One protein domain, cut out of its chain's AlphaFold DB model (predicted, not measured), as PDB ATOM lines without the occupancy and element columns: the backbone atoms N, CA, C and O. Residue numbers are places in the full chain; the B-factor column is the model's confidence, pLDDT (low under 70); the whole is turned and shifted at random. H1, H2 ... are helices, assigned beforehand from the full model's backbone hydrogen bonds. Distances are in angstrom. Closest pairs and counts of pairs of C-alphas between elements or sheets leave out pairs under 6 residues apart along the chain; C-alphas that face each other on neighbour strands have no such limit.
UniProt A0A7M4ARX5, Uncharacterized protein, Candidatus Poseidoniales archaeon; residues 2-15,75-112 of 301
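What this domain is: This is residues 2 to 15 and 75 to 112 of the 301 residues of an uncharacterized protein of Candidatus Poseidoniales archaeon (UniProt A0A7M4ARX5). A short helix, H1, stands beside one end of a long straight helix, H2, touching it near H1's own start and leaving the rest of H2 bare. The outline is a rod, with H2 making its length; the C-alphas span 55 by 20 by 7 A. The printed part has 52 residues, with two named helices in the order H1, H2 and no named strand: all helix. It is extended, with a radius of gyration of the C-alphas of 16.4 A.

Where its parts are: H1 is residues 3 to 15, 17.0 A from first to last C-alpha, beginning at C-alpha 3 (-13.227, 33.267, 21.223). H2 is residues 75 to 112, 55.6 A long, ending at C-alpha 112 (7.355, 17.774, 59.862).

How they stand to each other: H1 and H2 touch, with residues 3 to 7 and 78 to 85 alone; the closest C-alphas, of Trp 3 and Ala 81, are 4.8 A apart. They run the same way at a shallow tilt of 25 degrees. Residues 8 to 15 and 89 to 112 stand free. Every O i to N i+4 pair is within hydrogen-bond range in H2, and 8 of 9 in H1.

The domain as a whole: The C-alphas farthest apart, of Leu 75 and Asn 112, are 55.6 A apart. Residues 16 to 74 are not printed; C-alphas 15 and 75 are 29.1 A apart across this cut. Mean pLDDT of the printed part is 78.2; residues 2 to 15 and 112 are under 70.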
ATOM      1  N   SER A   2     -15.967  34.360  18.285       47.34
ATOM      2  CA  SER A   2     -14.716  33.788  17.724       47.34
ATOM      3  C   SER A   2     -13.848  33.161  18.821       47.34
ATOM      4  O   SER A   2     -13.347  32.057  18.635       47.34
ATOM      5  N   TRP A   3     -13.776  33.825  19.984       50.91
ATOM      6  CA  TRP A   3     -13.227  33.267  21.223       50.91
ATOM      7  C   TRP A   3     -13.921  31.967  21.593       50.91
ATOM      8  O   TRP A   3     -13.235  30.981  21.680       50.91
ATOM      9  N   GLU A   4     -15.255  31.904  21.663       56.25
ATOM     10  CA  GLU A   4     -15.956  30.647  22.000       56.25
ATOM     11  C   GLU A   4     -15.586  29.477  21.086       56.25
ATOM     12  O   GLU A   4     -15.530  28.357  21.554       56.25
ATOM     13  N   VAL A   5     -15.291  29.708  19.801       57.22
ATOM     14  CA  VAL A   5     -14.888  28.620  18.894       57.22
ATOM     15  C   VAL A   5     -13.421  28.245  19.096       57.22
ATOM     16  O   VAL A   5     -13.098  27.066  19.062       57.22
ATOM     17  N   LEU A   6     -12.529  29.215  19.323       58.06
ATOM     18  CA  LEU A   6     -11.124  28.931  19.630       58.06
ATOM     19  C   LEU A   6     -10.974  28.292  21.018       58.06
ATOM     20  O   LEU A   6     -10.224  27.339  21.167       58.06
ATOM     21  N   HIS A   7     -11.730  28.807  21.984       60.78
ATOM     22  CA  HIS A   7     -11.837  28.379  23.366       60.78
ATOM     23  C   HIS A   7     -12.455  26.993  23.431       60.78
ATOM     24  O   HIS A   7     -11.829  26.141  24.016       60.78
ATOM     25  N   HIS A   8     -13.572  26.701  22.758       64.31
ATOM     26  CA  HIS A   8     -14.117  25.337  22.711       64.31
ATOM     27  C   HIS A   8     -13.155  24.366  22.005       64.31
ATOM     28  O   HIS A   8     -12.957  23.252  22.470       64.31
ATOM     29  N   GLN A   9     -12.466  24.801  20.937       55.22
ATOM     30  CA  GLN A   9     -11.437  23.983  20.276       55.22
ATOM     31  C   GLN A   9     -10.195  23.736  21.146       55.22
ATOM     32  O   GLN A   9      -9.554  22.697  20.993       55.22
ATOM     33  N   SER A  10      -9.810  24.679  22.012       57.44
ATOM     34  CA  SER A  10      -8.675  24.516  22.925       57.44
ATOM     35  C   SER A  10      -9.070  23.876  24.251       57.44
ATOM     36  O   SER A  10      -8.270  23.135  24.796       57.44
ATOM     37  N   ALA A  11     -10.275  24.133  24.758       64.25
ATOM     38  CA  ALA A  11     -10.789  23.661  26.039       64.25
ATOM     39  C   ALA A  11     -10.948  22.147  26.016       64.25
ATOM     40  O   ALA A  11     -10.379  21.495  26.878       64.25
ATOM     41  N   ASP A  12     -11.545  21.580  24.963       61.78
ATOM     42  CA  ASP A  12     -11.644  20.122  24.804       61.78
ATOM     43  C   ASP A  12     -10.258  19.452  24.720       61.78
ATOM     44  O   ASP A  12     -10.077  18.290  25.079       61.78
ATOM     45  N   LEU A  13      -9.255  20.175  24.209       59.06
ATOM     46  CA  LEU A  13      -7.869  19.712  24.115       59.06
ATOM     47  C   LEU A  13      -7.147  19.841  25.466       59.06
ATOM     48  O   LEU A  13      -6.364  18.967  25.826       59.06
ATOM     49  N   PHE A  14      -7.429  20.902  26.222       58.56
ATOM     50  CA  PHE A  14      -6.916  21.124  27.571       58.56
ATOM     51  C   PHE A  14      -7.535  20.162  28.587       58.56
ATOM     52  O   PHE A  14      -6.785  19.634  29.397       58.56
ATOM     53  N   GLU A  15      -8.834  19.868  28.514       60.47
ATOM     54  CA  GLU A  15      -9.501  18.853  29.345       60.47
ATOM     55  C   GLU A  15      -8.928  17.453  29.099       60.47
ATOM     56  O   GLU A  15      -8.767  16.684  30.036       60.47
ATOM     57  N   LEU A  75     -12.929  43.620  13.789       78.94
ATOM     58  CA  LEU A  75     -11.633  43.728  14.471       78.94
ATOM     59  C   LEU A  75     -11.796  43.949  15.989       78.94
ATOM     60  O   LEU A  75     -10.990  43.462  16.772       78.94
ATOM     61  N   ALA A  76     -12.877  44.614  16.409       81.56
ATOM     62  CA  ALA A  76     -13.223  44.786  17.818       81.56
ATOM     63  C   ALA A  76     -13.581  43.455  18.506       81.56
ATOM     64  O   ALA A  76     -13.144  43.217  19.628       81.56
ATOM     65  N   GLU A  77     -14.316  42.568  17.826       81.31
ATOM     66  CA  GLU A  77     -14.626  41.225  18.333       81.31
ATOM     67  C   GLU A  77     -13.356  40.366  18.460       81.31
ATOM     68  O   GLU A  77     -13.220  39.627  19.430       81.31
ATOM     69  N   LEU A  78     -12.398  40.493  17.530       82.06
ATOM     70  CA  LEU A  78     -11.100  39.808  17.622       82.06
ATOM     71  C   LEU A  78     -10.237  40.333  18.772       82.06
ATOM     72  O   LEU A  78      -9.604  39.542  19.462       82.06
ATOM     73  N   LEU A  79     -10.212  41.649  18.992       84.25
ATOM     74  CA  LEU A  79      -9.461  42.237  20.102       84.25
ATOM     75  C   LEU A  79     -10.077  41.896  21.463       84.25
ATOM     76  O   LEU A  79      -9.329  41.637  22.400       84.25
ATOM     77  N   SER A  80     -11.411  41.850  21.565       83.00
ATOM     78  CA  SER A  80     -12.092  41.362  22.774       83.00
ATOM     79  C   SER A  80     -11.740  39.902  23.029       83.00
ATOM     80  O   SER A  80     -11.246  39.581  24.096       83.00
ATOM     81  N   ALA A  81     -11.872  39.049  22.010       84.19
ATOM     82  CA  ALA A  81     -11.522  37.635  22.097       84.19
ATOM     83  C   ALA A  81     -10.063  37.401  22.516       84.19
ATOM     84  O   ALA A  81      -9.774  36.520  23.316       84.19
ATOM     85  N   PHE A  82      -9.130  38.181  21.971       85.06
ATOM     86  CA  PHE A  82      -7.722  38.071  22.333       85.06
ATOM     87  C   PHE A  82      -7.465  38.500  23.780       85.06
ATOM     88  O   PHE A  82      -6.647  37.890  24.460       85.06
ATOM     89  N   LYS A  83      -8.174  39.530  24.252       91.06
ATOM     90  CA  LYS A  83      -8.099  39.966  25.643       91.06
ATOM     91  C   LYS A  83      -8.661  38.901  26.589       91.06
ATOM     92  O   LYS A  83      -7.977  38.546  27.536       91.06
ATOM     93  N   ASP A  84      -9.828  38.344  26.280       86.56
ATOM     94  CA  ASP A  84     -10.454  37.297  27.095       86.56
ATOM     95  C   ASP A  84      -9.544  36.053  27.181       86.56
ATOM     96  O   ASP A  84      -9.337  35.498  28.253       86.56
ATOM     97  N   ALA A  85      -8.892  35.664  26.076       84.94
ATOM     98  CA  ALA A  85      -7.908  34.578  26.074       84.94
ATOM     99  C   ALA A  85      -6.630  34.892  26.879       84.94
ATOM    100  O   ALA A  85      -6.006  33.981  27.423       84.94
ATOM    101  N   ALA A  86      -6.212  36.160  26.937       88.44
ATOM    102  CA  ALA A  86      -5.081  36.577  27.761       88.44
ATOM    103  C   ALA A  86      -5.441  36.533  29.254       88.44
ATOM    104  O   ALA A  86      -4.667  35.993  30.043       88.44
ATOM    105  N   ASP A  87      -6.630  37.025  29.614       90.31
ATOM    106  CA  ASP A  87      -7.150  36.997  30.984       90.31
ATOM    107  C   ASP A  87      -7.320  35.534  31.474       90.31
ATOM    108  O   ASP A  87      -6.910  35.199  32.588       90.31
ATOM    109  N   ASP A  88      -7.804  34.624  30.619       86.31
ATOM    110  CA  ASP A  88      -7.868  33.180  30.903       86.31
ATOM    111  C   ASP A  88      -6.488  32.553  31.136       86.31
ATOM    112  O   ASP A  88      -6.293  31.765  32.067       86.31
ATOM    113  N   ALA A  89      -5.511  32.880  30.285       85.81
ATOM    114  CA  ALA A  89      -4.155  32.351  30.402       85.81
ATOM    115  C   ALA A  89      -3.477  32.825  31.698       85.81
ATOM    116  O   ALA A  89      -2.744  32.061  32.335       85.81
ATOM    117  N   GLU A  90      -3.739  34.066  32.119       90.12
ATOM    118  CA  GLU A  90      -3.286  34.585  33.409       90.12
ATOM    119  C   GLU A  90      -3.953  33.858  34.584       90.12
ATOM    120  O   GLU A  90      -3.257  33.474  35.528       90.12
ATOM    121  N   ALA A  91      -5.260  33.589  34.509       86.56
ATOM    122  CA  ALA A  91      -5.975  32.825  35.530       86.56
ATOM    123  C   ALA A  91      -5.445  31.384  35.657       86.56
ATOM    124  O   ALA A  91      -5.240  30.891  36.768       86.56
ATOM    125  N   LEU A  92      -5.155  30.712  34.536       83.62
ATOM    126  CA  LEU A  92      -4.546  29.378  34.537       83.62
ATOM    127  C   LEU A  92      -3.140  29.390  35.140       83.62
ATOM    128  O   LEU A  92      -2.809  28.527  35.951       83.62
ATOM    129  N   LYS A  93      -2.328  30.399  34.808       91.00
ATOM    130  CA  LYS A  93      -0.996  30.562  35.400       91.00
ATOM    131  C   LYS A  93      -1.068  30.740  36.918       91.00
ATOM    132  O   LYS A  93      -0.232  30.193  37.628       91.00
ATOM    133  N   GLN A  94      -2.048  31.490  37.417       87.94
ATOM    134  CA  GLN A  94      -2.258  31.657  38.857       87.94
ATOM    135  C   GLN A  94      -2.669  30.343  39.531       87.94
ATOM    136  O   GLN A  94      -2.136  30.020  40.587       87.94
ATOM    137  N   ARG A  95      -3.550  29.550  38.908       88.38
ATOM    138  CA  ARG A  95      -3.920  28.219  39.423       88.38
ATOM    139  C   ARG A  95      -2.720  27.278  39.502       88.38
ATOM    140  O   ARG A  95      -2.561  26.595  40.506       88.38
ATOM    141  N   GLU A  96      -1.863  27.288  38.485       86.25
ATOM    142  CA  GLU A  96      -0.650  26.465  38.457       86.25
ATOM    143  C   GLU A  96       0.342  26.858  39.558       86.25
ATOM    144  O   GLU A  96       0.913  25.995  40.222       86.25
ATOM    145  N   ILE A  97       0.517  28.164  39.792       91.81
ATOM    146  CA  ILE A  97       1.348  28.671  40.892       91.81
ATOM    147  C   ILE A  97       0.780  28.208  42.235       91.81
ATOM    148  O   ILE A  97       1.527  27.652  43.032       91.81
ATOM    149  N   ASN A  98      -0.530  28.353  42.452       86.62
ATOM    150  CA  ASN A  98      -1.169  27.912  43.693       86.62
ATOM    151  C   ASN A  98      -1.039  26.396  43.896       86.62
ATOM    152  O   ASN A  98      -0.804  25.957  45.015       86.62
ATOM    153  N   ARG A  99      -1.151  25.588  42.831       89.31
ATOM    154  CA  ARG A  99      -0.947  24.134  42.907       89.31
ATOM    155  C   ARG A  99       0.469  23.796  43.371       89.31
ATOM    156  O   ARG A  99       0.628  23.023  44.308       89.31
ATOM    157  N   LEU A 100       1.480  24.413  42.758       92.31
ATOM    158  CA  LEU A 100       2.885  24.216  43.133       92.31
ATOM    159  C   LEU A 100       3.192  24.723  44.549       92.31
ATOM    160  O   LEU A 100       4.033  24.149  45.237       92.31
ATOM    161  N   GLU A 101       2.553  25.809  44.984       91.56
ATOM    162  CA  GLU A 101       2.691  26.325  46.348       91.56
ATOM    163  C   GLU A 101       2.050  25.377  47.366       91.56
ATOM    164  O   GLU A 101       2.718  24.999  48.322       91.56
ATOM    165  N   HIS A 102       0.828  24.900  47.120       87.19
ATOM    166  CA  HIS A 102       0.169  23.919  47.982       87.19
ATOM    167  C   HIS A 102       0.907  22.577  48.033       87.19
ATOM    168  O   HIS A 102       1.016  21.991  49.106       87.19
ATOM    169  N   GLU A 103       1.456  22.102  46.913       89.44
ATOM    170  CA  GLU A 103       2.291  20.896  46.881       89.44
ATOM    171  C   GLU A 103       3.540  21.063  47.764       89.44
ATOM    172  O   GLU A 103       3.880  20.175  48.547       89.44
ATOM    173  N   ARG A 104       4.192  22.233  47.703       89.19
ATOM    174  CA  ARG A 104       5.343  22.557  48.559       89.19
ATOM    175  C   ARG A 104       4.959  22.646  50.031       89.19
ATOM    176  O   ARG A 104       5.640  22.039  50.853       89.19
ATOM    177  N   GLU A 105       3.881  23.349  50.359       87.06
ATOM    178  CA  GLU A 105       3.369  23.439  51.731       87.06
ATOM    179  C   GLU A 105       3.056  22.047  52.287       87.06
ATOM    180  O   GLU A 105       3.487  21.708  53.385       87.06
ATOM    181  N   LEU A 106       2.364  21.205  51.512       84.62
ATOM    182  CA  LEU A 106       2.046  19.836  51.907       84.62
ATOM    183  C   LEU A 106       3.311  19.000  52.127       84.62
ATOM    184  O   LEU A 106       3.382  18.270  53.114       84.62
ATOM    185  N   SER A 107       4.315  19.125  51.251       85.06
ATOM    186  CA  SER A 107       5.597  18.431  51.415       85.06
ATOM    187  C   SER A 107       6.305  18.834  52.712       85.06
ATOM    188  O   SER A 107       6.726  17.965  53.472       85.06
ATOM    189  N   GLU A 108       6.330  20.130  53.036       86.56
ATOM    190  CA  GLU A 108       6.917  20.642  54.277       86.56
ATOM    191  C   GLU A 108       6.134  20.156  55.505       86.56
ATOM    192  O   GLU A 108       6.723  19.745  56.510       86.56
ATOM    193  N   TYR A 109       4.798  20.145  55.428       78.88
ATOM    194  CA  TYR A 109       3.969  19.593  56.496       78.88
ATOM    195  C   TYR A 109       4.258  18.112  56.717       78.88
ATOM    196  O   TYR A 109       4.476  17.726  57.863       78.88
ATOM    197  N   LEU A 110       4.304  17.302  55.654       79.19
ATOM    198  CA  LEU A 110       4.580  15.864  55.720       79.19
ATOM    199  C   LEU A 110       5.966  15.563  56.296       79.19
ATOM    200  O   LEU A 110       6.086  14.687  57.154       79.19
ATOM    201  N   GLU A 111       6.991  16.317  55.899       81.81
ATOM    202  CA  GLU A 111       8.338  16.209  56.474       81.81
ATOM    203  C   GLU A 111       8.343  16.495  57.987       81.81
ATOM    204  O   GLU A 111       9.089  15.870  58.743       81.81
ATOM    205  N   ASN A 112       7.465  17.387  58.455       68.38
ATOM    206  CA  ASN A 112       7.355  17.774  59.862       68.38
ATOM    207  C   ASN A 112       6.348  16.927  60.675       68.38
ATOM    208  O   ASN A 112       6.312  17.028  61.902       68.38
TER     209      ASN A 112